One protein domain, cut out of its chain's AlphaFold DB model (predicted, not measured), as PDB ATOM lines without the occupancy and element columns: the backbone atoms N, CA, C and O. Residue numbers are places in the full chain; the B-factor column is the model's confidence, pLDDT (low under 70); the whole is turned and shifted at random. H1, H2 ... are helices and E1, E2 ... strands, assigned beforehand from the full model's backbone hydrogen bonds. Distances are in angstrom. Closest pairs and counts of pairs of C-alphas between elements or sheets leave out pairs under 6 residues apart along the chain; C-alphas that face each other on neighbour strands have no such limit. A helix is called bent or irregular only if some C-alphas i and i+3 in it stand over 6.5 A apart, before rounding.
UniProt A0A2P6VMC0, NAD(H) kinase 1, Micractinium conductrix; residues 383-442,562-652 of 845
ATOM      1  N   LEU A 383     -54.975  13.653 -45.000       69.69
ATOM      2  CA  LEU A 383     -55.627  12.453 -44.490       69.69
ATOM      3  C   LEU A 383     -55.930  12.641 -43.006       69.69
ATOM      4  O   LEU A 383     -55.147  13.233 -42.268       69.69
ATOM      5  N   LYS A 384     -57.065  12.109 -42.561       74.31
ATOM      6  CA  LYS A 384     -57.496  12.136 -41.163       74.31
ATOM      7  C   LYS A 384     -58.010  10.763 -40.758       74.31
ATOM      8  O   LYS A 384     -58.928  10.243 -41.390       74.31
ATOM      9  N   LEU A 385     -57.422  10.166 -39.727       78.31
ATOM     10  CA  LEU A 385     -57.893   8.917 -39.137       78.31
ATOM     11  C   LEU A 385     -58.959   9.230 -38.092       78.31
ATOM     12  O   LEU A 385     -58.720   9.984 -37.157       78.31
ATOM     13  N   GLN A 386     -60.144   8.653 -38.244       79.81
ATOM     14  CA  GLN A 386     -61.237   8.765 -37.285       79.81
ATOM     15  C   GLN A 386     -61.555   7.376 -36.732       79.81
ATOM     16  O   GLN A 386     -61.940   6.488 -37.496       79.81
ATOM     17  N   TRP A 387     -61.416   7.181 -35.422       79.38
ATOM     18  CA  TRP A 387     -61.826   5.940 -34.768       79.38
ATOM     19  C   TRP A 387     -63.350   5.759 -34.840       79.38
ATOM     20  O   TRP A 387     -64.117   6.704 -34.677       79.38
ATOM     21  N   LEU A 388     -63.784   4.526 -35.100       76.62
ATOM     22  CA  LEU A 388     -65.179   4.063 -35.042       76.62
ATOM     23  C   LEU A 388     -65.408   3.115 -33.844       76.62
ATOM     24  O   LEU A 388     -66.537   2.742 -33.532       76.62
ATOM     25  N   SER A 389     -64.323   2.703 -33.194       76.50
ATOM     26  CA  SER A 389     -64.251   2.076 -31.876       76.50
ATOM     27  C   SER A 389     -62.902   2.446 -31.262       76.50
ATOM     28  O   SER A 389     -61.924   2.559 -32.001       76.50
ATOM     29  N   THR A 390     -62.833   2.606 -29.942       74.88
ATOM     30  CA  THR A 390     -61.591   2.941 -29.229       74.88
ATOM     31  C   THR A 390     -60.471   1.935 -29.526       74.88
ATOM     32  O   THR A 390     -60.754   0.731 -29.535       74.88
ATOM     33  N   PRO A 391     -59.212   2.379 -29.711       82.94
ATOM     34  CA  PRO A 391     -58.074   1.469 -29.753       82.94
ATOM     35  C   PRO A 391     -57.938   0.723 -28.417       82.94
ATOM     36  O   PRO A 391     -58.112   1.287 -27.338       82.94
ATOM     37  N   SER A 392     -57.662  -0.571 -28.519       83.69
ATOM     38  CA  SER A 392     -57.628  -1.567 -27.445       83.69
ATOM     39  C   SER A 392     -56.228  -2.133 -27.204       83.69
ATOM     40  O   SER A 392     -55.935  -2.629 -26.113       83.69
ATOM     41  N   SER A 393     -55.357  -2.055 -28.209       88.88
ATOM     42  CA  SER A 393     -53.994  -2.575 -28.190       88.88
ATOM     43  C   SER A 393     -52.997  -1.562 -28.750       88.88
ATOM     44  O   SER A 393     -53.277  -0.830 -29.699       88.88
ATOM     45  N   VAL A 394     -51.802  -1.525 -28.167       92.25
ATOM     46  CA  VAL A 394     -50.750  -0.596 -28.582       92.25
ATOM     47  C   VAL A 394     -49.375  -1.225 -28.422       92.25
ATOM     48  O   VAL A 394     -49.097  -1.840 -27.399       92.25
ATOM     49  N   LEU A 395     -48.506  -1.067 -29.417       94.06
ATOM     50  CA  LEU A 395     -47.086  -1.398 -29.305       94.06
ATOM     51  C   LEU A 395     -46.320  -0.162 -28.828       94.06
ATOM     52  O   LEU A 395     -46.413   0.892 -29.455       94.06
ATOM     53  N   VAL A 396     -45.550  -0.286 -27.748       94.50
ATOM     54  CA  VAL A 396     -44.648   0.764 -27.264       94.50
ATOM     55  C   VAL A 396     -43.213   0.372 -27.601       94.50
ATOM     56  O   VAL A 396     -42.697  -0.627 -27.108       94.50
ATOM     57  N   VAL A 397     -42.559   1.182 -28.434       93.75
ATOM     58  CA  VAL A 397     -41.149   1.025 -28.815       93.75
ATOM     59  C   VAL A 397     -40.365   2.204 -28.249       93.75
ATOM     60  O   VAL A 397     -40.660   3.350 -28.581       93.75
ATOM     61  N   TYR A 398     -39.355   1.963 -27.414       91.81
ATOM     62  CA  TYR A 398     -38.508   3.027 -26.856       91.81
ATOM     63  C   TYR A 398     -37.037   2.825 -27.204       91.81
ATOM     64  O   TYR A 398     -36.605   1.733 -27.566       91.81
ATOM     65  N   LYS A 399     -36.243   3.894 -27.106       88.62
ATOM     66  CA  LYS A 399     -34.783   3.780 -27.162       88.62
ATOM     67  C   LYS A 399     -34.269   3.292 -25.792       88.62
ATOM     68  O   LYS A 399     -34.431   4.051 -24.833       88.62
ATOM     69  N   PRO A 400     -33.621   2.113 -25.675       83.62
ATOM     70  CA  PRO A 400     -33.142   1.577 -24.397       83.62
ATOM     71  C   PRO A 400     -31.942   2.384 -23.881       83.62
ATOM     72  O   PRO A 400     -30.780   2.111 -24.178       83.62
ATOM     73  N   VAL A 401     -32.248   3.457 -23.153       84.44
ATOM     74  CA  VAL A 401     -31.303   4.374 -22.508       84.44
ATOM     75  C   VAL A 401     -31.888   4.733 -21.138       84.44
ATOM     76  O   VAL A 401     -33.046   5.153 -21.098       84.44
ATOM     77  N   PRO A 402     -31.128   4.662 -20.026       82.31
ATOM     78  CA  PRO A 402     -31.666   4.888 -18.678       82.31
ATOM     79  C   PRO A 402     -32.385   6.232 -18.466       82.31
ATOM     80  O   PRO A 402     -33.295   6.319 -17.653       82.31
ATOM     81  N   ALA A 403     -32.030   7.276 -19.225       83.69
ATOM     82  CA  ALA A 403     -32.709   8.577 -19.186       83.69
ATOM     83  C   ALA A 403     -34.127   8.573 -19.806       83.69
ATOM     84  O   ALA A 403     -34.927   9.456 -19.510       83.69
ATOM     85  N   VAL A 404     -34.443   7.599 -20.667       84.69
ATOM     86  CA  VAL A 404     -35.747   7.457 -21.345       84.69
ATOM     87  C   VAL A 404     -36.693   6.557 -20.539       84.69
ATOM     88  O   VAL A 404     -37.909   6.751 -20.581       84.69
ATOM     89  N   LEU A 405     -36.143   5.607 -19.769       87.81
ATOM     90  CA  LEU A 405     -36.899   4.599 -19.021       87.81
ATOM     91  C   LEU A 405     -38.009   5.187 -18.119       87.81
ATOM     92  O   LEU A 405     -39.135   4.707 -18.244       87.81
ATOM     93  N   PRO A 406     -37.804   6.247 -17.303       88.69
ATOM     94  CA  PRO A 406     -38.870   6.788 -16.449       88.69
ATOM     95  C   PRO A 406     -40.082   7.301 -17.241       88.69
ATOM     96  O   PRO A 406     -41.226   7.099 -16.837       88.69
ATOM     97  N   SER A 407     -39.836   7.916 -18.403       88.38
ATOM     98  CA  SER A 407     -40.901   8.403 -19.290       88.38
ATOM     99  C   SER A 407     -41.627   7.248 -19.987       88.38
ATOM    100  O   SER A 407     -42.842   7.306 -20.159       88.38
ATOM    101  N   CYS A 408     -40.906   6.179 -20.343       90.25
ATOM    102  CA  CYS A 408     -41.483   4.954 -20.903       90.25
ATOM    103  C   CYS A 408     -42.380   4.227 -19.887       90.25
ATOM    104  O   CYS A 408     -43.530   3.912 -20.182       90.25
ATOM    105  N   VAL A 409     -41.895   4.048 -18.656       91.56
ATOM    106  CA  VAL A 409     -42.638   3.445 -17.538       91.56
ATOM    107  C   VAL A 409     -43.919   4.228 -17.235       91.56
ATOM    108  O   VAL A 409     -44.994   3.637 -17.126       91.56
ATOM    109  N   HIS A 410     -43.834   5.560 -17.175       90.00
ATOM    110  CA  HIS A 410     -44.996   6.434 -17.008       90.00
ATOM    111  C   HIS A 410     -46.004   6.299 -18.168       90.00
ATOM    112  O   HIS A 410     -47.202   6.158 -17.910       90.00
ATOM    113  N   ALA A 411     -45.536   6.262 -19.423       89.62
ATOM    114  CA  ALA A 411     -46.383   6.062 -20.603       89.62
ATOM    115  C   ALA A 411     -47.145   4.730 -20.557       89.62
ATOM    116  O   ALA A 411     -48.363   4.695 -20.734       89.62
ATOM    117  N   ILE A 412     -46.437   3.636 -20.270       91.62
ATOM    118  CA  ILE A 412     -47.018   2.294 -20.184       91.62
ATOM    119  C   ILE A 412     -48.041   2.238 -19.044       91.62
ATOM    120  O   ILE A 412     -49.175   1.820 -19.267       91.62
ATOM    121  N   ALA A 413     -47.708   2.744 -17.853       90.31
ATOM    122  CA  ALA A 413     -48.643   2.799 -16.730       90.31
ATOM    123  C   ALA A 413     -49.918   3.611 -17.049       90.31
ATOM    124  O   ALA A 413     -51.017   3.193 -16.684       90.31
ATOM    125  N   TRP A 414     -49.798   4.734 -17.767       88.81
ATOM    126  CA  TRP A 414     -50.927   5.581 -18.184       88.81
ATOM    127  C   TRP A 414     -51.883   4.887 -19.170       88.81
ATOM    128  O   TRP A 414     -53.099   5.108 -19.111       88.81
ATOM    129  N   LEU A 415     -51.336   4.051 -20.060       89.62
ATOM    130  CA  LEU A 415     -52.076   3.244 -21.038       89.62
ATOM    131  C   LEU A 415     -52.782   2.056 -20.364       89.62
ATOM    132  O   LEU A 415     -53.977   1.850 -20.574       89.62
ATOM    133  N   LEU A 416     -52.067   1.330 -19.499       90.00
ATOM    134  CA  LEU A 416     -52.599   0.199 -18.729       90.00
ATOM    135  C   LEU A 416     -53.756   0.627 -17.811       90.00
ATOM    136  O   LEU A 416     -54.795  -0.027 -17.773       90.00
ATOM    137  N   GLN A 417     -53.633   1.777 -17.136       86.62
ATOM    138  CA  GLN A 417     -54.699   2.344 -16.292       86.62
ATOM    139  C   GLN A 417     -55.981   2.699 -17.069       86.62
ATOM    140  O   GLN A 417     -57.044   2.823 -16.467       86.62
ATOM    141  N   ARG A 418     -55.909   2.824 -18.403       83.75
ATOM    142  CA  ARG A 418     -57.066   3.014 -19.301       83.75
ATOM    143  C   ARG A 418     -57.582   1.707 -19.914       83.75
ATOM    144  O   ARG A 418     -58.493   1.742 -20.735       83.75
ATOM    145  N   GLY A 419     -57.028   0.561 -19.516       84.50
ATOM    146  CA  GLY A 419     -57.440  -0.764 -19.984       84.50
ATOM    147  C   GLY A 419     -56.891  -1.167 -21.356       84.50
ATOM    148  O   GLY A 419     -57.350  -2.169 -21.905       84.50
ATOM    149  N   LEU A 420     -55.924  -0.431 -21.920       87.88
ATOM    150  CA  LEU A 420     -55.270  -0.834 -23.168       87.88
ATOM    151  C   LEU A 420     -54.284  -1.982 -22.914       87.88
ATOM    152  O   LEU A 420     -53.541  -1.983 -21.934       87.88
ATOM    153  N   THR A 421     -54.235  -2.938 -23.842       90.94
ATOM    154  CA  THR A 421     -53.200  -3.979 -23.869       90.94
ATOM    155  C   THR A 421     -51.935  -3.407 -24.502       90.94
ATOM    156  O   THR A 421     -51.909  -3.119 -25.699       90.94
ATOM    157  N   VAL A 422     -50.881  -3.251 -23.707       93.19
ATOM    158  CA  VAL A 422     -49.578  -2.762 -24.160       93.19
ATOM    159  C   VAL A 422     -48.711  -3.943 -24.587       93.19
ATOM    160  O   VAL A 422     -48.562  -4.909 -23.848       93.19
ATOM    161  N   TRP A 423     -48.107  -3.853 -25.765       94.06
ATOM    162  CA  TRP A 423     -47.053  -4.750 -26.228       94.06
ATOM    163  C   TRP A 423     -45.699  -4.040 -26.138       94.06
ATOM    164  O   TRP A 423     -45.606  -2.849 -26.435       94.06
ATOM    165  N   ALA A 424     -44.660  -4.779 -25.763       92.94
ATOM    166  CA  ALA A 424     -43.267  -4.343 -25.754       92.94
ATOM    167  C   ALA A 424     -42.380  -5.376 -26.469       92.94
ATOM    168  O   ALA A 424     -42.781  -6.524 -26.648       92.94
ATOM    169  N   GLU A 425     -41.184  -4.957 -26.883       90.94
ATOM    170  CA  GLU A 425     -40.201  -5.817 -27.551       90.94
ATOM    171  C   GLU A 425     -39.604  -6.852 -26.567       90.94
ATOM    172  O   GLU A 425     -39.358  -6.506 -25.404       90.94
ATOM    173  N   PRO A 426     -39.321  -8.104 -26.984       89.00
ATOM    174  CA  PRO A 426     -38.816  -9.146 -26.080       89.00
ATOM    175  C   PRO A 426     -37.497  -8.778 -25.395       89.00
ATOM    176  O   PRO A 426     -37.272  -9.157 -24.248       89.00
ATOM    177  N   SER A 427     -36.666  -7.978 -26.068       86.56
ATOM    178  CA  SER A 427     -35.386  -7.463 -25.571       86.56
ATOM    179  C   SER A 427     -35.498  -6.587 -24.312       86.56
ATOM    180  O   SER A 427     -34.527  -6.479 -23.564       86.56
ATOM    181  N   CYS A 428     -36.661  -5.969 -24.065       87.69
ATOM    182  CA  CYS A 428     -36.869  -4.994 -22.988       87.69
ATOM    183  C   CYS A 428     -38.114  -5.250 -22.119       87.69
ATOM    184  O   CYS A 428     -38.272  -4.607 -21.080       87.69
ATOM    185  N   HIS A 429     -38.983  -6.200 -22.489       90.25
ATOM    186  CA  HIS A 429     -40.221  -6.510 -21.757       90.25
ATOM    187  C   HIS A 429     -39.998  -6.787 -20.262       90.25
ATOM    188  O   HIS A 429     -40.764  -6.281 -19.445       90.25
ATOM    189  N   ALA A 430     -38.934  -7.509 -19.893       87.00
ATOM    190  CA  ALA A 430     -38.634  -7.828 -18.493       87.00
ATOM    191  C   ALA A 430     -38.278  -6.584 -17.649       87.00
ATOM    192  O   ALA A 430     -38.861  -6.392 -16.582       87.00
ATOM    193  N   GLU A 431     -37.386  -5.714 -18.148       90.00
ATOM    194  CA  GLU A 431     -37.015  -4.439 -17.498       90.00
ATOM    195  C   GLU A 431     -38.251  -3.542 -17.325       90.00
ATOM    196  O   GLU A 431     -38.499  -2.995 -16.249       90.00
ATOM    197  N   LEU A 432     -39.068  -3.432 -18.379       89.56
ATOM    198  CA  LEU A 432     -40.299  -2.648 -18.349       89.56
ATOM    199  C   LEU A 432     -41.337  -3.218 -17.378       89.56
ATOM    200  O   LEU A 432     -41.990  -2.444 -16.682       89.56
ATOM    201  N   ALA A 433     -41.507  -4.539 -17.310       89.44
ATOM    202  CA  ALA A 433     -42.482  -5.167 -16.423       89.44
ATOM    203  C   ALA A 433     -42.136  -4.950 -14.942       89.44
ATOM    204  O   ALA A 433     -43.021  -4.597 -14.161       89.44
ATOM    205  N   GLU A 434     -40.862  -5.087 -14.565       89.94
ATOM    206  CA  GLU A 434     -40.393  -4.811 -13.203       89.94
ATOM    207  C   GLU A 434     -40.563  -3.323 -12.844       89.94
ATOM    208  O   GLU A 434     -41.205  -2.991 -11.844       89.94
ATOM    209  N   ALA A 435     -40.094  -2.414 -13.704       90.06
ATOM    210  CA  ALA A 435     -40.157  -0.976 -13.442       90.06
ATOM    211  C   ALA A 435     -41.598  -0.413 -13.439       90.06
ATOM    212  O   ALA A 435     -41.914   0.486 -12.655       90.06
ATOM    213  N   VAL A 436     -42.502  -0.948 -14.270       91.38
ATOM    214  CA  VAL A 436     -43.933  -0.587 -14.258       91.38
ATOM    215  C   VAL A 436     -44.639  -1.142 -13.019       91.38
ATOM    216  O   VAL A 436     -45.471  -0.436 -12.445       91.38
ATOM    217  N   ALA A 437     -44.297  -2.351 -12.561       88.38
ATOM    218  CA  ALA A 437     -44.821  -2.883 -11.305       88.38
ATOM    219  C   ALA A 437     -44.411  -2.007 -10.109       88.38
ATOM    220  O   ALA A 437     -45.272  -1.621  -9.315       88.38
ATOM    221  N   GLU A 438     -43.132  -1.623 -10.013       88.38
ATOM    222  CA  GLU A 438     -42.648  -0.738  -8.945       88.38
ATOM    223  C   GLU A 438     -43.352   0.631  -8.983       88.38
ATOM    224  O   GLU A 438     -43.874   1.092  -7.966       88.38
ATOM    225  N   TYR A 439     -43.446   1.256 -10.161       87.69
ATOM    226  CA  TYR A 439     -44.105   2.555 -10.341       87.69
ATOM    227  C   TYR A 439     -45.587   2.535  -9.928       87.69
ATOM    228  O   TYR A 439     -46.066   3.463  -9.272       87.69
ATOM    229  N   LEU A 440     -46.323   1.473 -10.274       86.31
ATOM    230  CA  LEU A 440     -47.728   1.319  -9.884       86.31
ATOM    231  C   LEU A 440     -47.884   1.122  -8.367       86.31
ATOM    232  O   LEU A 440     -48.762   1.748  -7.770       86.31
ATOM    233  N   LEU A 441     -47.012   0.329  -7.734       84.50
ATOM    234  CA  LEU A 441     -47.005   0.123  -6.280       84.50
ATOM    235  C   LEU A 441     -46.688   1.417  -5.516       84.50
ATOM    236  O   LEU A 441     -47.417   1.773  -4.587       84.50
ATOM    237  N   GLN A 442     -45.663   2.166  -5.939       80.81
ATOM    238  CA  GLN A 442     -45.327   3.474  -5.358       80.81
ATOM    239  C   GLN A 442     -46.514   4.452  -5.439       80.81
ATOM    240  O   GLN A 442     -46.785   5.184  -4.486       80.81
ATOM    241  N   ALA A 562     -59.278   4.339 -11.640       53.31
ATOM    242  CA  ALA A 562     -58.403   3.221 -11.303       53.31
ATOM    243  C   ALA A 562     -59.029   1.865 -11.676       53.31
ATOM    244  O   ALA A 562     -59.473   1.107 -10.812       53.31
ATOM    245  N   VAL A 563     -59.038   1.538 -12.971       59.94
ATOM    246  CA  VAL A 563     -59.200   0.146 -13.415       59.94
ATOM    247  C   VAL A 563     -58.020  -0.663 -12.850       59.94
ATOM    248  O   VAL A 563     -56.872  -0.240 -13.023       59.94
ATOM    249  N   PRO A 564     -58.244  -1.798 -12.159       68.19
ATOM    250  CA  PRO A 564     -57.148  -2.606 -11.634       68.19
ATOM    251  C   PRO A 564     -56.291  -3.158 -12.783       68.19
ATOM    252  O   PRO A 564     -56.785  -3.844 -13.680       68.19
ATOM    253  N   VAL A 565     -54.995  -2.839 -12.753       78.06
ATOM    254  CA  VAL A 565     -54.021  -3.233 -13.781       78.06
ATOM    255  C   VAL A 565     -53.588  -4.680 -13.554       78.06
ATOM    256  O   VAL A 565     -52.812  -4.982 -12.649       78.06
ATOM    257  N   ASP A 566     -54.077  -5.580 -14.404       82.69
ATOM    258  CA  ASP A 566     -53.645  -6.978 -14.466       82.69
ATOM    259  C   ASP A 566     -52.384  -7.068 -15.340       82.69
ATOM    260  O   ASP A 566     -52.449  -7.379 -16.533       82.69
ATOM    261  N   LEU A 567     -51.235  -6.698 -14.760       82.12
ATOM    262  CA  LEU A 567     -49.984  -6.504 -15.500       82.12
ATOM    263  C   LEU A 567     -49.591  -7.721 -16.370       82.12
ATOM    264  O   LEU A 567     -49.319  -7.500 -17.549       82.12
ATOM    265  N   PRO A 568     -49.649  -8.990 -15.899       80.12
ATOM    266  CA  PRO A 568     -49.329 -10.155 -16.734       80.12
ATOM    267  C   PRO A 568     -50.294 -10.386 -17.907       80.12
ATOM    268  O   PRO A 568     -49.913 -11.010 -18.897       80.12
ATOM    269  N   ARG A 569     -51.547  -9.909 -17.833       82.56
ATOM    270  CA  ARG A 569     -52.504  -9.999 -18.952       82.56
ATOM    271  C   ARG A 569     -52.464  -8.798 -19.891       82.56
ATOM    272  O   ARG A 569     -52.853  -8.948 -21.057       82.56
ATOM    273  N   GLN A 570     -52.057  -7.631 -19.396       84.62
ATOM    274  CA  GLN A 570     -52.130  -6.356 -20.112       84.62
ATOM    275  C   GLN A 570     -50.787  -5.904 -20.710       84.62
ATOM    276  O   GLN A 570     -50.817  -5.301 -21.777       84.62
ATOM    277  N   LEU A 571     -49.635  -6.213 -20.094       90.44
ATOM    278  CA  LEU A 571     -48.296  -5.910 -20.625       90.44
ATOM    279  C   LEU A 571     -47.664  -7.164 -21.250       90.44
ATOM    280  O   LEU A 571     -47.144  -8.040 -20.560       90.44
ATOM    281  N   ARG A 572     -47.714  -7.247 -22.578       90.94
ATOM    282  CA  ARG A 572     -47.361  -8.431 -23.370       90.94
ATOM    283  C   ARG A 572     -46.058  -8.260 -24.140       90.94
ATOM    284  O   ARG A 572     -45.606  -7.149 -24.400       90.94
ATOM    285  N   THR A 573     -45.518  -9.389 -24.568       91.00
ATOM    286  CA  THR A 573     -44.445  -9.498 -25.555       91.00
ATOM    287  C   THR A 573     -44.736 -10.686 -26.477       91.00
ATOM    288  O   THR A 573     -45.708 -11.416 -26.260       91.00
ATOM    289  N   TRP A 574     -43.926 -10.862 -27.514       89.31
ATOM    290  CA  TRP A 574     -43.916 -12.046 -28.372       89.31
ATOM    291  C   TRP A 574     -42.679 -12.912 -28.096       89.31
ATOM    292  O   TRP A 574     -41.835 -12.570 -27.269       89.31
ATOM    293  N   GLU A 575     -42.577 -14.049 -28.775       82.00
ATOM    294  CA  GLU A 575     -41.354 -14.853 -28.812       82.00
ATOM    295  C   GLU A 575     -40.582 -14.488 -30.083       82.00
ATOM    296  O   GLU A 575     -41.152 -14.517 -31.178       82.00
ATOM    297  N   ASP A 576     -39.308 -14.113 -29.951       74.75
ATOM    298  CA  ASP A 576     -38.465 -13.866 -31.121       74.75
ATOM    299  C   ASP A 576     -38.171 -15.184 -31.863       74.75
ATOM    300  O   ASP A 576     -37.972 -16.232 -31.237       74.75
ATOM    301  N   PRO A 577     -38.136 -15.167 -33.207       68.88
ATOM    302  CA  PRO A 577     -37.948 -16.372 -34.003       68.88
ATOM    303  C   PRO A 577     -36.580 -17.034 -33.734       68.88
ATOM    304  O   PRO A 577     -35.543 -16.367 -33.789       68.88
ATOM    305  N   PRO A 578     -36.518 -18.369 -33.539       67.56
ATOM    306  CA  PRO A 578     -35.306 -19.068 -33.093       67.56
ATOM    307  C   PRO A 578     -34.164 -19.125 -34.126       67.56
ATOM    308  O   PRO A 578     -33.151 -19.773 -33.875       67.56
ATOM    309  N   CYS A 579     -34.286 -18.461 -35.285       69.12
ATOM    310  CA  CYS A 579     -33.220 -18.403 -36.289       69.12
ATOM    311  C   CYS A 579     -32.069 -17.429 -35.964       69.12
ATOM    312  O   CYS A 579     -31.106 -17.390 -36.726       69.12
ATOM    313  N   GLY A 580     -32.146 -16.613 -34.901       65.25
ATOM    314  CA  GLY A 580     -31.175 -15.517 -34.671       65.25
ATOM    315  C   GLY A 580     -31.224 -14.420 -35.751       65.25
ATOM    316  O   GLY A 580     -30.338 -13.577 -35.868       65.25
ATOM    317  N   CYS A 581     -32.276 -14.481 -36.557       66.75
ATOM    318  CA  CYS A 581     -32.744 -13.527 -37.543       66.75
ATOM    319  C   CYS A 581     -33.189 -12.211 -36.854       66.75
ATOM    320  O   CYS A 581     -33.503 -12.235 -35.663       66.75
ATOM    321  N   PRO A 582     -33.199 -11.055 -37.553       67.81
ATOM    322  CA  PRO A 582     -33.546  -9.772 -36.936       67.81
ATOM    323  C   PRO A 582     -34.944  -9.783 -36.289       67.81
ATOM    324  O   PRO A 582     -35.848 -10.406 -36.853       67.81
ATOM    325  N   PRO A 583     -35.147  -9.084 -35.154       74.31
ATOM    326  CA  PRO A 583     -36.452  -9.018 -34.510       74.31
ATOM    327  C   PRO A 583     -37.462  -8.340 -35.439       74.31
ATOM    328  O   PRO A 583     -37.200  -7.283 -36.017       74.31
ATOM    329  N   ALA A 584     -38.625  -8.965 -35.575       83.56
ATOM    330  CA  ALA A 584     -39.746  -8.492 -36.372       83.56
ATOM    331  C   ALA A 584     -41.044  -8.886 -35.664       83.56
ATOM    332  O   ALA A 584     -41.123  -9.958 -35.064       83.56
ATOM    333  N   VAL A 585     -42.066  -8.034 -35.733       84.69
ATOM    334  CA  VAL A 585     -43.371  -8.310 -35.123       84.69
ATOM    335  C   VAL A 585     -44.040  -9.445 -35.910       84.69
ATOM    336  O   VAL A 585     -44.332  -9.265 -37.096       84.69
ATOM    337  N   PRO A 586     -44.328 -10.612 -35.296       83.75
ATOM    338  CA  PRO A 586     -44.963 -11.718 -36.006       83.75
ATOM    339  C   PRO A 586     -46.313 -11.288 -36.584       83.75
ATOM    340  O   PRO A 586     -47.059 -10.569 -35.921       83.75
ATOM    341  N   ALA A 587     -46.689 -11.761 -37.775       76.81
ATOM    342  CA  ALA A 587     -47.934 -11.336 -38.435       76.81
ATOM    343  C   ALA A 587     -49.194 -11.535 -37.559       76.81
ATOM    344  O   ALA A 587     -50.111 -10.716 -37.601       76.81
ATOM    345  N   ALA A 588     -49.204 -12.572 -36.712       76.56
ATOM    346  CA  ALA A 588     -50.263 -12.853 -35.738       76.56
ATOM    347  C   ALA A 588     -50.323 -11.862 -34.553       76.56
ATOM    348  O   ALA A 588     -51.346 -11.778 -33.878       76.56
ATOM    349  N   VAL A 589     -49.244 -11.122 -34.284       82.38
ATOM    350  CA  VAL A 589     -49.197 -10.001 -33.329       82.38
ATOM    351  C   VAL A 589     -49.484  -8.696 -34.062       82.38
ATOM    352  O   VAL A 589     -50.314  -7.922 -33.602       82.38
ATOM    353  N   GLY A 590     -48.895  -8.493 -35.245       79.88
ATOM    354  CA  GLY A 590     -49.148  -7.332 -36.099       79.88
ATOM    355  C   GLY A 590     -50.637  -7.129 -36.374       79.88
ATOM    356  O   GLY A 590     -51.156  -6.045 -36.132       79.88
ATOM    357  N   CYS A 591     -51.371  -8.183 -36.747       74.81
ATOM    358  CA  CYS A 591     -52.820  -8.102 -36.962       74.81
ATOM    359  C   CYS A 591     -53.642  -7.805 -35.689       74.81
ATOM    360  O   CYS A 591     -54.832  -7.519 -35.796       74.81
ATOM    361  N   GLN A 592     -53.037  -7.828 -34.496       79.69
ATOM    362  CA  GLN A 592     -53.679  -7.466 -33.231       79.69
ATOM    363  C   GLN A 592     -53.394  -6.031 -32.770       79.69
ATOM    364  O   GLN A 592     -54.019  -5.633 -31.792       79.69
ATOM    365  N   LEU A 593     -52.492  -5.269 -33.403       85.12
ATOM    366  CA  LEU A 593     -52.057  -3.936 -32.946       85.12
ATOM    367  C   LEU A 593     -52.880  -2.794 -33.563       85.12
ATOM    368  O   LEU A 593     -52.761  -2.532 -34.755       85.12
ATOM    369  N   ASP A 594     -53.653  -2.068 -32.750       84.56
ATOM    370  CA  ASP A 594     -54.432  -0.909 -33.215       84.56
ATOM    371  C   ASP A 594     -53.554   0.344 -33.417       84.56
ATOM    372  O   ASP A 594     -53.838   1.174 -34.279       84.56
ATOM    373  N   LEU A 595     -52.489   0.499 -32.620       89.38
ATOM    374  CA  LEU A 595     -51.645   1.700 -32.560       89.38
ATOM    375  C   LEU A 595     -50.169   1.340 -32.301       89.38
ATOM    376  O   LEU A 595     -49.873   0.326 -31.663       89.38
ATOM    377  N   VAL A 596     -49.232   2.198 -32.719       93.50
ATOM    378  CA  VAL A 596     -47.826   2.151 -32.278       93.50
ATOM    379  C   VAL A 596     -47.424   3.493 -31.669       93.50
ATOM    380  O   VAL A 596     -47.704   4.544 -32.233       93.50
ATOM    381  N   ILE A 597     -46.723   3.473 -30.540       94.88
ATOM    382  CA  ILE A 597     -46.130   4.651 -29.897       94.88
ATOM    383  C   ILE A 597     -44.610   4.486 -29.912       94.88
ATOM    384  O   ILE A 597     -44.098   3.466 -29.447       94.88
ATOM    385  N   THR A 598     -43.878   5.487 -30.411       95.06
ATOM    386  CA  THR A 598     -42.404   5.456 -30.422       95.06
ATOM    387  C   THR A 598     -41.827   6.525 -29.503       95.06
ATOM    388  O   THR A 598     -42.114   7.707 -29.685       95.06
ATOM    389  N   LEU A 599     -40.979   6.131 -28.557       93.50
ATOM    390  CA  LEU A 599     -40.413   6.987 -27.514       93.50
ATOM    391  C   LEU A 599     -38.897   7.151 -27.718       93.50
ATOM    392  O   LEU A 599     -38.100   6.305 -27.301       93.50
ATOM    393  N   GLY A 600     -38.472   8.229 -28.384       91.38
ATOM    394  CA  GLY A 600     -37.053   8.443 -28.675       91.38
ATOM    395  C   GLY A 600     -36.771   9.568 -29.667       91.38
ATOM    396  O   GLY A 600     -36.780  10.739 -29.303       91.38
ATOM    397  N   GLY A 601     -36.436   9.195 -30.901       90.81
ATOM    398  CA  GLY A 601     -36.123  10.102 -32.010       90.81
ATOM    399  C   GLY A 601     -36.274   9.382 -33.353       90.81
ATOM    400  O   GLY A 601     -36.660   8.214 -33.382       90.81
ATOM    401  N   ASP A 602     -35.907  10.030 -34.457       91.50
ATOM    402  CA  ASP A 602     -36.079   9.495 -35.821       91.50
ATOM    403  C   ASP A 602     -35.525   8.058 -36.006       91.50
ATOM    404  O   ASP A 602     -36.175   7.211 -36.617       91.50
ATOM    405  N   GLY A 603     -34.387   7.713 -35.389       91.44
ATOM    406  CA  GLY A 603     -33.827   6.347 -35.423       91.44
ATOM    407  C   GLY A 603     -34.667   5.267 -34.712       91.44
ATOM    408  O   GLY A 603     -34.556   4.082 -35.047       91.44
ATOM    409  N   THR A 604     -35.528   5.662 -33.767       92.56
ATOM    410  CA  THR A 604     -36.541   4.800 -33.130       92.56
ATOM    411  C   THR A 604     -37.726   4.580 -34.071       92.56
ATOM    412  O   THR A 604     -38.247   3.469 -34.135       92.56
ATOM    413  N   VAL A 605     -38.106   5.585 -34.869       94.12
ATOM    414  CA  VAL A 605     -39.125   5.441 -35.927       94.12
ATOM    415  C   VAL A 605     -38.630   4.495 -37.027       94.12
ATOM    416  O   VAL A 605     -39.372   3.605 -37.437       94.12
ATOM    417  N   LEU A 606     -37.353   4.597 -37.429       93.81
ATOM    418  CA  LEU A 606     -36.719   3.651 -38.363       93.81
ATOM    419  C   LEU A 606     -36.665   2.219 -37.815       93.81
ATOM    420  O   LEU A 606     -36.905   1.273 -38.555       93.81
ATOM    421  N   TRP A 607     -36.334   2.036 -36.531       92.38
ATOM    422  CA  TRP A 607     -36.399   0.713 -35.887       92.38
ATOM    423  C   TRP A 607     -37.821   0.151 -35.945       92.38
ATOM    424  O   TRP A 607     -38.040  -0.925 -36.487       92.38
ATOM    425  N   THR A 608     -38.791   0.950 -35.499       93.38
ATOM    426  CA  THR A 608     -40.214   0.599 -35.483       93.38
ATOM    427  C   THR A 608     -40.723   0.189 -36.862       93.38
ATOM    428  O   THR A 608     -41.375  -0.839 -36.983       93.38
ATOM    429  N   CYS A 609     -40.402   0.938 -37.922       91.94
ATOM    430  CA  CYS A 609     -40.844   0.603 -39.279       91.94
ATOM    431  C   CYS A 609     -40.147  -0.643 -39.853       91.94
ATOM    432  O   CYS A 609     -40.722  -1.298 -40.722       91.94
ATOM    433  N   GLY A 610     -38.953  -0.985 -39.357       89.88
ATOM    434  CA  GLY A 610     -38.252  -2.233 -39.668       89.88
ATOM    435  C   GLY A 610     -38.870  -3.469 -39.002       89.88
ATOM    436  O   GLY A 610     -38.810  -4.547 -39.582       89.88
ATOM    437  N   LEU A 611     -39.540  -3.316 -37.851       90.00
ATOM    438  CA  LEU A 611     -40.276  -4.412 -37.196       90.00
ATOM    439  C   LEU A 611     -41.481  -4.910 -38.022       90.00
ATOM    440  O   LEU A 611     -41.968  -6.011 -37.779       90.00
ATOM    441  N   PHE A 612     -41.961  -4.116 -38.985       87.38
ATOM    442  CA  PHE A 612     -43.066  -4.435 -39.899       87.38
ATOM    443  C   PHE A 612     -42.541  -4.587 -41.339       87.38
ATOM    444  O   PHE A 612     -43.005  -3.915 -42.266       87.38
ATOM    445  N   ASP A 613     -41.527  -5.435 -41.512       75.69
ATOM    446  CA  ASP A 613     -40.724  -5.570 -42.733       75.69
ATOM    447  C   ASP A 613     -41.547  -5.845 -44.006       75.69
ATOM    448  O   ASP A 613     -41.325  -5.212 -45.032       75.69
ATOM    449  N   LYS A 614     -42.529  -6.748 -43.940       70.56
ATOM    450  CA  LYS A 614     -43.330  -7.217 -45.088       70.56
ATOM    451  C   LYS A 614     -44.815  -6.850 -44.993       70.56
ATOM    452  O   LYS A 614     -45.610  -7.275 -45.830       70.56
ATOM    453  N   GLY A 615     -45.201  -6.082 -43.972       72.88
ATOM    454  CA  GLY A 615     -46.599  -5.825 -43.621       72.88
ATOM    455  C   GLY A 615     -47.004  -4.352 -43.597       72.88
ATOM    456  O   GLY A 615     -46.171  -3.441 -43.610       72.88
ATOM    457  N   ALA A 616     -48.318  -4.145 -43.506       78.81
ATOM    458  CA  ALA A 616     -48.924  -2.886 -43.093       78.81
ATOM    459  C   ALA A 616     -48.416  -2.464 -41.702       78.81
ATOM    460  O   ALA A 616     -48.331  -3.289 -40.791       78.81
ATOM    461  N   VAL A 617     -48.111  -1.176 -41.534       83.62
ATOM    462  CA  VAL A 617     -47.682  -0.604 -40.250       83.62
ATOM    463  C   VAL A 617     -48.898   0.052 -39.577       83.62
ATOM    464  O   VAL A 617     -49.607   0.798 -40.259       83.62
ATOM    465  N   PRO A 618     -49.178  -0.180 -38.277       87.69
ATOM    466  CA  PRO A 618     -50.244   0.544 -37.585       87.69
ATOM    467  C   PRO A 618     -49.913   2.044 -37.481       87.69
ATOM    468  O   PRO A 618     -48.740   2.411 -37.581       87.69
ATOM    469  N   PRO A 619     -50.908   2.922 -37.247       89.38
ATOM    470  CA  PRO A 619     -50.673   4.350 -37.042       89.38
ATOM    471  C   PRO A 619     -49.623   4.609 -35.952       89.38
ATOM    472  O   PRO A 619     -49.785   4.183 -34.807       89.38
ATOM    473  N   LEU A 620     -48.539   5.302 -36.314       92.69
ATOM    474  CA  LEU A 620     -47.444   5.645 -35.407       92.69
ATOM    475  C   LEU A 620     -47.707   6.994 -34.726       92.69
ATOM    476  O   LEU A 620     -48.009   7.977 -35.403       92.69
ATOM    477  N   VAL A 621     -47.485   7.062 -33.411       93.94
ATOM    478  CA  VAL A 621     -47.453   8.290 -32.597       93.94
ATOM    479  C   VAL A 621     -46.015   8.519 -32.099       93.94
ATOM    480  O   VAL A 621     -45.589   7.871 -31.134       93.94
ATOM    481  N   PRO A 622     -45.224   9.375 -32.772       93.94
ATOM    482  CA  PRO A 622     -43.786   9.451 -32.531       93.94
ATOM    483  C   PRO A 622     -43.377  10.634 -31.631       93.94
ATOM    484  O   PRO A 622     -43.418  11.798 -32.037       93.94
ATOM    485  N   PHE A 623     -42.931  10.324 -30.409       93.00
ATOM    486  CA  PHE A 623     -42.498  11.290 -29.393       93.00
ATOM    487  C   PHE A 623     -40.976  11.486 -29.354       93.00
ATOM    488  O   PHE A 623     -40.199  10.531 -29.255       93.00
ATOM    489  N   ALA A 624     -40.568  12.754 -29.349       90.56
ATOM    490  CA  ALA A 624     -39.207  13.215 -29.143       90.56
ATOM    491  C   ALA A 624     -38.843  13.222 -27.647       90.56
ATOM    492  O   ALA A 624     -39.529  13.826 -26.820       90.56
ATOM    493  N   MET A 625     -37.710  12.596 -27.326       83.06
ATOM    494  CA  MET A 625     -37.074  12.557 -25.997       83.06
ATOM    495  C   MET A 625     -35.875  13.525 -25.900       83.06
ATOM    496  O   MET A 625     -34.928  13.291 -25.152       83.06
ATOM    497  N   GLY A 626     -35.866  14.583 -26.714       79.38
ATOM    498  CA  GLY A 626     -34.742  15.506 -26.869       79.38
ATOM    499  C   GLY A 626     -35.057  16.589 -27.900       79.38
ATOM    500  O   GLY A 626     -36.155  17.138 -27.899       79.38
ATOM    501  N   SER A 627     -34.115  16.881 -28.800       71.56
ATOM    502  CA  SER A 627     -34.377  17.722 -29.976       71.56
ATOM    503  C   SER A 627     -35.480  17.125 -30.859       71.56
ATOM    504  O   SER A 627     -35.468  15.919 -31.118       71.56
ATOM    505  N   LEU A 628     -36.380  17.973 -31.362       73.88
ATOM    506  CA  LEU A 628     -37.378  17.598 -32.368       73.88
ATOM    507  C   LEU A 628     -36.688  17.072 -33.638       73.88
ATOM    508  O   LEU A 628     -35.679  17.622 -34.082       73.88
ATOM    509  N   GLY A 629     -37.231  15.989 -34.192       81.62
ATOM    510  CA  GLY A 629     -36.739  15.329 -35.403       81.62
ATOM    511  C   GLY A 629     -37.572  15.675 -36.636       81.62
ATOM    512  O   GLY A 629     -38.505  16.479 -36.575       81.62
ATOM    513  N   PHE A 630     -37.281  15.022 -37.760       86.94
ATOM    514  CA  PHE A 630     -38.107  15.088 -38.971       86.94
ATOM    515  C   PHE A 630     -39.266  14.080 -38.966       86.94
ATOM    516  O   PHE A 630     -40.158  14.169 -39.819       86.94
ATOM    517  N   MET A 631     -39.279  13.133 -38.022       90.56
ATOM    518  CA  MET A 631     -40.350  12.152 -37.822       90.56
ATOM    519  C   MET A 631     -40.967  12.170 -36.418       90.56
ATOM    520  O   MET A 631     -42.016  11.563 -36.254       90.56
ATOM    521  N   THR A 632     -40.395  12.870 -35.430       91.19
ATOM    522  CA  THR A 632     -40.972  13.010 -34.073       91.19
ATOM    523  C   THR A 632     -41.413  14.458 -33.775       91.19
ATOM    524  O   THR A 632     -40.611  15.221 -33.224       91.19
ATOM    525  N   PRO A 633     -42.653  14.870 -34.118       88.62
ATOM    526  CA  PRO A 633     -43.144  16.234 -33.902       88.62
ATOM    527  C   PRO A 633     -43.668  16.474 -32.474       88.62
ATOM    528  O   PRO A 633     -43.848  17.620 -32.068       88.62
ATOM    529  N   PHE A 634     -43.914  15.417 -31.690       89.56
ATOM    530  CA  PHE A 634     -44.465  15.534 -30.338       89.56
ATOM    531  C   PHE A 634     -43.373  15.560 -29.269       89.56
ATOM    532  O   PHE A 634     -42.616  14.604 -29.137       89.56
ATOM    533  N   GLY A 635     -43.327  16.599 -28.436       88.00
ATOM    534  CA  GLY A 635     -42.523  16.575 -27.212       88.00
ATOM    535  C   GLY A 635     -43.146  15.663 -26.149       88.00
ATOM    536  O   GLY A 635     -44.350  15.749 -25.897       88.00
ATOM    537  N   ILE A 636     -42.336  14.823 -25.492       87.25
ATOM    538  CA  ILE A 636     -42.795  13.888 -24.442       87.25
ATOM    539  C   ILE A 636     -43.622  14.565 -23.329       87.25
ATOM    540  O   ILE A 636     -44.579  13.978 -22.833       87.25
ATOM    541  N   SER A 637     -43.330  15.827 -23.002       85.44
ATOM    542  CA  SER A 637     -44.024  16.628 -21.980       85.44
ATOM    543  C   SER A 637     -45.538  16.780 -22.191       85.44
ATOM    544  O   SER A 637     -46.247  17.118 -21.248       85.44
ATOM    545  N   HIS A 638     -46.040  16.548 -23.408       83.56
ATOM    546  CA  HIS A 638     -47.462  16.669 -23.758       83.56
ATOM    547  C   HIS A 638     -48.125  15.319 -24.073       83.56
ATOM    548  O   HIS A 638     -49.259  15.281 -24.551       83.56
ATOM    549  N   MET A 639     -47.438  14.204 -23.801       88.25
ATOM    550  CA  MET A 639     -47.869  12.852 -24.164       88.25
ATOM    551  C   MET A 639     -49.277  12.496 -23.686       88.25
ATOM    552  O   MET A 639     -50.045  11.964 -24.479       88.25
ATOM    553  N   GLU A 640     -49.649  12.800 -22.440       86.25
ATOM    554  CA  GLU A 640     -50.986  12.462 -21.932       86.25
ATOM    555  C   GLU A 640     -52.105  13.148 -22.743       86.25
ATOM    556  O   GLU A 640     -53.106  12.516 -23.079       86.25
ATOM    557  N   ALA A 641     -51.915  14.419 -23.113       85.25
ATOM    558  CA  ALA A 641     -52.869  15.182 -23.917       85.25
ATOM    559  C   ALA A 641     -52.902  14.696 -25.376       85.25
ATOM    560  O   ALA A 641     -53.978  14.498 -25.939       85.25
ATOM    561  N   VAL A 642     -51.730  14.435 -25.970       86.00
ATOM    562  CA  VAL A 642     -51.614  13.883 -27.329       86.00
ATOM    563  C   VAL A 642     -52.281  12.512 -27.411       86.00
ATOM    564  O   VAL A 642     -53.091  12.288 -28.301       86.00
ATOM    565  N   LEU A 643     -52.009  11.600 -26.473       85.31
ATOM    566  CA  LEU A 643     -52.610  10.267 -26.470       85.31
ATOM    567  C   LEU A 643     -54.114  10.306 -26.177       85.31
ATOM    568  O   LEU A 643     -54.855   9.532 -26.780       85.31
ATOM    569  N   ALA A 644     -54.595  11.216 -25.324       82.88
ATOM    570  CA  ALA A 644     -56.033  11.419 -25.129       82.88
ATOM    571  C   ALA A 644     -56.721  11.900 -26.422       82.88
ATOM    572  O   ALA A 644     -57.741  11.339 -26.818       82.88
ATOM    573  N   GLY A 645     -56.127  12.870 -27.127       79.81
ATOM    574  CA  GLY A 645     -56.614  13.329 -28.431       79.81
ATOM    575  C   GLY A 645     -56.543  12.255 -29.521       79.81
ATOM    576  O   GLY A 645     -57.470  12.123 -30.313       79.81
ATOM    577  N   VAL A 646     -55.476  11.448 -29.543       81.00
ATOM    578  CA  VAL A 646     -55.263  10.407 -30.562       81.00
ATOM    579  C   VAL A 646     -56.129   9.168 -30.344       81.00
ATOM    580  O   VAL A 646     -56.499   8.527 -31.323       81.00
ATOM    581  N   THR A 647     -56.475   8.816 -29.102       75.06
ATOM    582  CA  THR A 647     -57.328   7.650 -28.791       75.06
ATOM    583  C   THR A 647     -58.826   7.981 -28.721       75.06
ATOM    584  O   THR A 647     -59.653   7.069 -28.660       75.06
ATOM    585  N   GLY A 648     -59.188   9.268 -28.758       73.88
ATOM    586  CA  GLY A 648     -60.570   9.744 -28.721       73.88
ATOM    587  C   GLY A 648     -61.388   9.409 -29.977       73.88
ATOM    588  O   GLY A 648     -60.878   9.350 -31.094       73.88
ATOM    589  N   LEU A 649     -62.700   9.224 -29.795       64.12
ATOM    590  CA  LEU A 649     -63.659   8.969 -30.884       64.12
ATOM    591  C   LEU A 649     -64.152  10.255 -31.577       64.12
ATOM    592  O   LEU A 649     -64.541  10.230 -32.745       64.12
ATOM    593  N   GLU A 650     -64.169  11.373 -30.851       59.22
ATOM    594  CA  GLU A 650     -64.910  12.590 -31.219       59.22
ATOM    595  C   GLU A 650     -64.221  13.417 -32.311       59.22
ATOM    596  O   GLU A 650     -64.876  13.945 -33.212       59.22
ATOM    597  N   ARG A 651     -62.887  13.512 -32.265       67.31
ATOM    598  CA  ARG A 651     -62.072  14.274 -33.219       67.31
ATOM    599  C   ARG A 651     -61.081  13.334 -33.900       67.31
ATOM    600  O   ARG A 651     -60.212  12.765 -33.257       67.31
ATOM    601  N   GLY A 652     -61.208  13.184 -35.219       69.31
ATOM    602  CA  GLY A 652     -60.215  12.455 -36.013       69.31
ATOM    603  C   GLY A 652     -58.865  13.181 -36.072       69.31
ATOM    604  O   GLY A 652     -58.813  14.410 -36.057       69.31
TER     605      GLY A 652
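Overview. This is residues 383 to 442 and 562 to 652 of the 845 residues of the protein "NAD(H) kinase 1" of Micractinium conductrix (UniProt A0A2P6VMC0). A twisted four-stranded parallel sheet makes the core, with H1 and H6 side by side over one face and H5 over the other. H2 packs crosswise on H1, away from the sheet, while E1 lies off the sheet near the end of H6. The 151 printed residues hold named elements in the order E1 E2 H1 E3 H2 H3 H4 E4 H5 E5 H6; the sheet's order is E3 E2 E4 E5, and the class is mixed, helices and strands. The whole is compact, with a radius of gyration of the C-alphas of 14.8 A and spans of 44 by 41 by 33 A.

Arrangement. E1, residues 383 to 387, pairs with no named strand. E2, residues 393 to 398, is parallel to E3, residues 421 to 423, with N 394 and O 421 within hydrogen-bond range at 2.9 A, and to E4, residues 595 to 600, with N 597 and O 395 at 2.8 A. H1, residues 405 to 416, is on the sheet, over E2 at a height of 9.1 A; E2, H1, E3 form a strand-helix-strand unit, parallel neighbour strands with a helix between. H2, residues 429 to 442, touches residues 409 to 413 of H1 about perpendicular, at 76 degrees; the closest C-alphas are those of Val 409 and Val 436, 5.4 A. H3, residues 567 to 570, only grazes the sheet; H4, residues 587 to 590, is not on it. H5, residues 602 to 610, is on the opposite face from H1, over E4. E4 and E5, residues 620 to 624, are parallel, with N 621 and O 596 2.8 A apart; E4, H5, E5 form the second such unit, and both crossovers are right-handed. H6, residues 636 to 647, is on the sheet over E5, on the same face as H1; the sheet and its helices form three layers, helices on both faces of the sheet, with H1 and H6 on one face and H5 on the other. Residues 636 to 640 of H6 touch H1 at a shallow tilt of 21 degrees, the same way; the closest C-alphas are those of Ser 407 and Ile 636, 7.8 A. In H1, H2 and H5 every O i to N i+4 pair is within hydrogen-bond range; in H6 it is 6 of 8, and H3 and H4 are too short for such a pair.

Along the chain. E1 begins at C-alpha 383 (-55.627, 12.453, -44.490). E2 and E4 are each 16.5 A long, H1 16.3 A and H2 19.9 A. H6, 16.4 A, ends at C-alpha 647 (-57.328, 7.650, -28.791); it is irregular, with C-alphas 637 and 640 8.1 A apart.

Size, cuts and confidence. The C-alphas of Cys 579 and Glu 650 are the farthest apart, 44.6 A. Residues 443 to 561 are not printed, and C-alphas 442 and 562 are 14.4 A apart across the cut. The links H3 to H4 and E5 to H6 are long. The pLDDT is under 70 at residues 383, 562 to 564, 577 to 582 and 649 to 652.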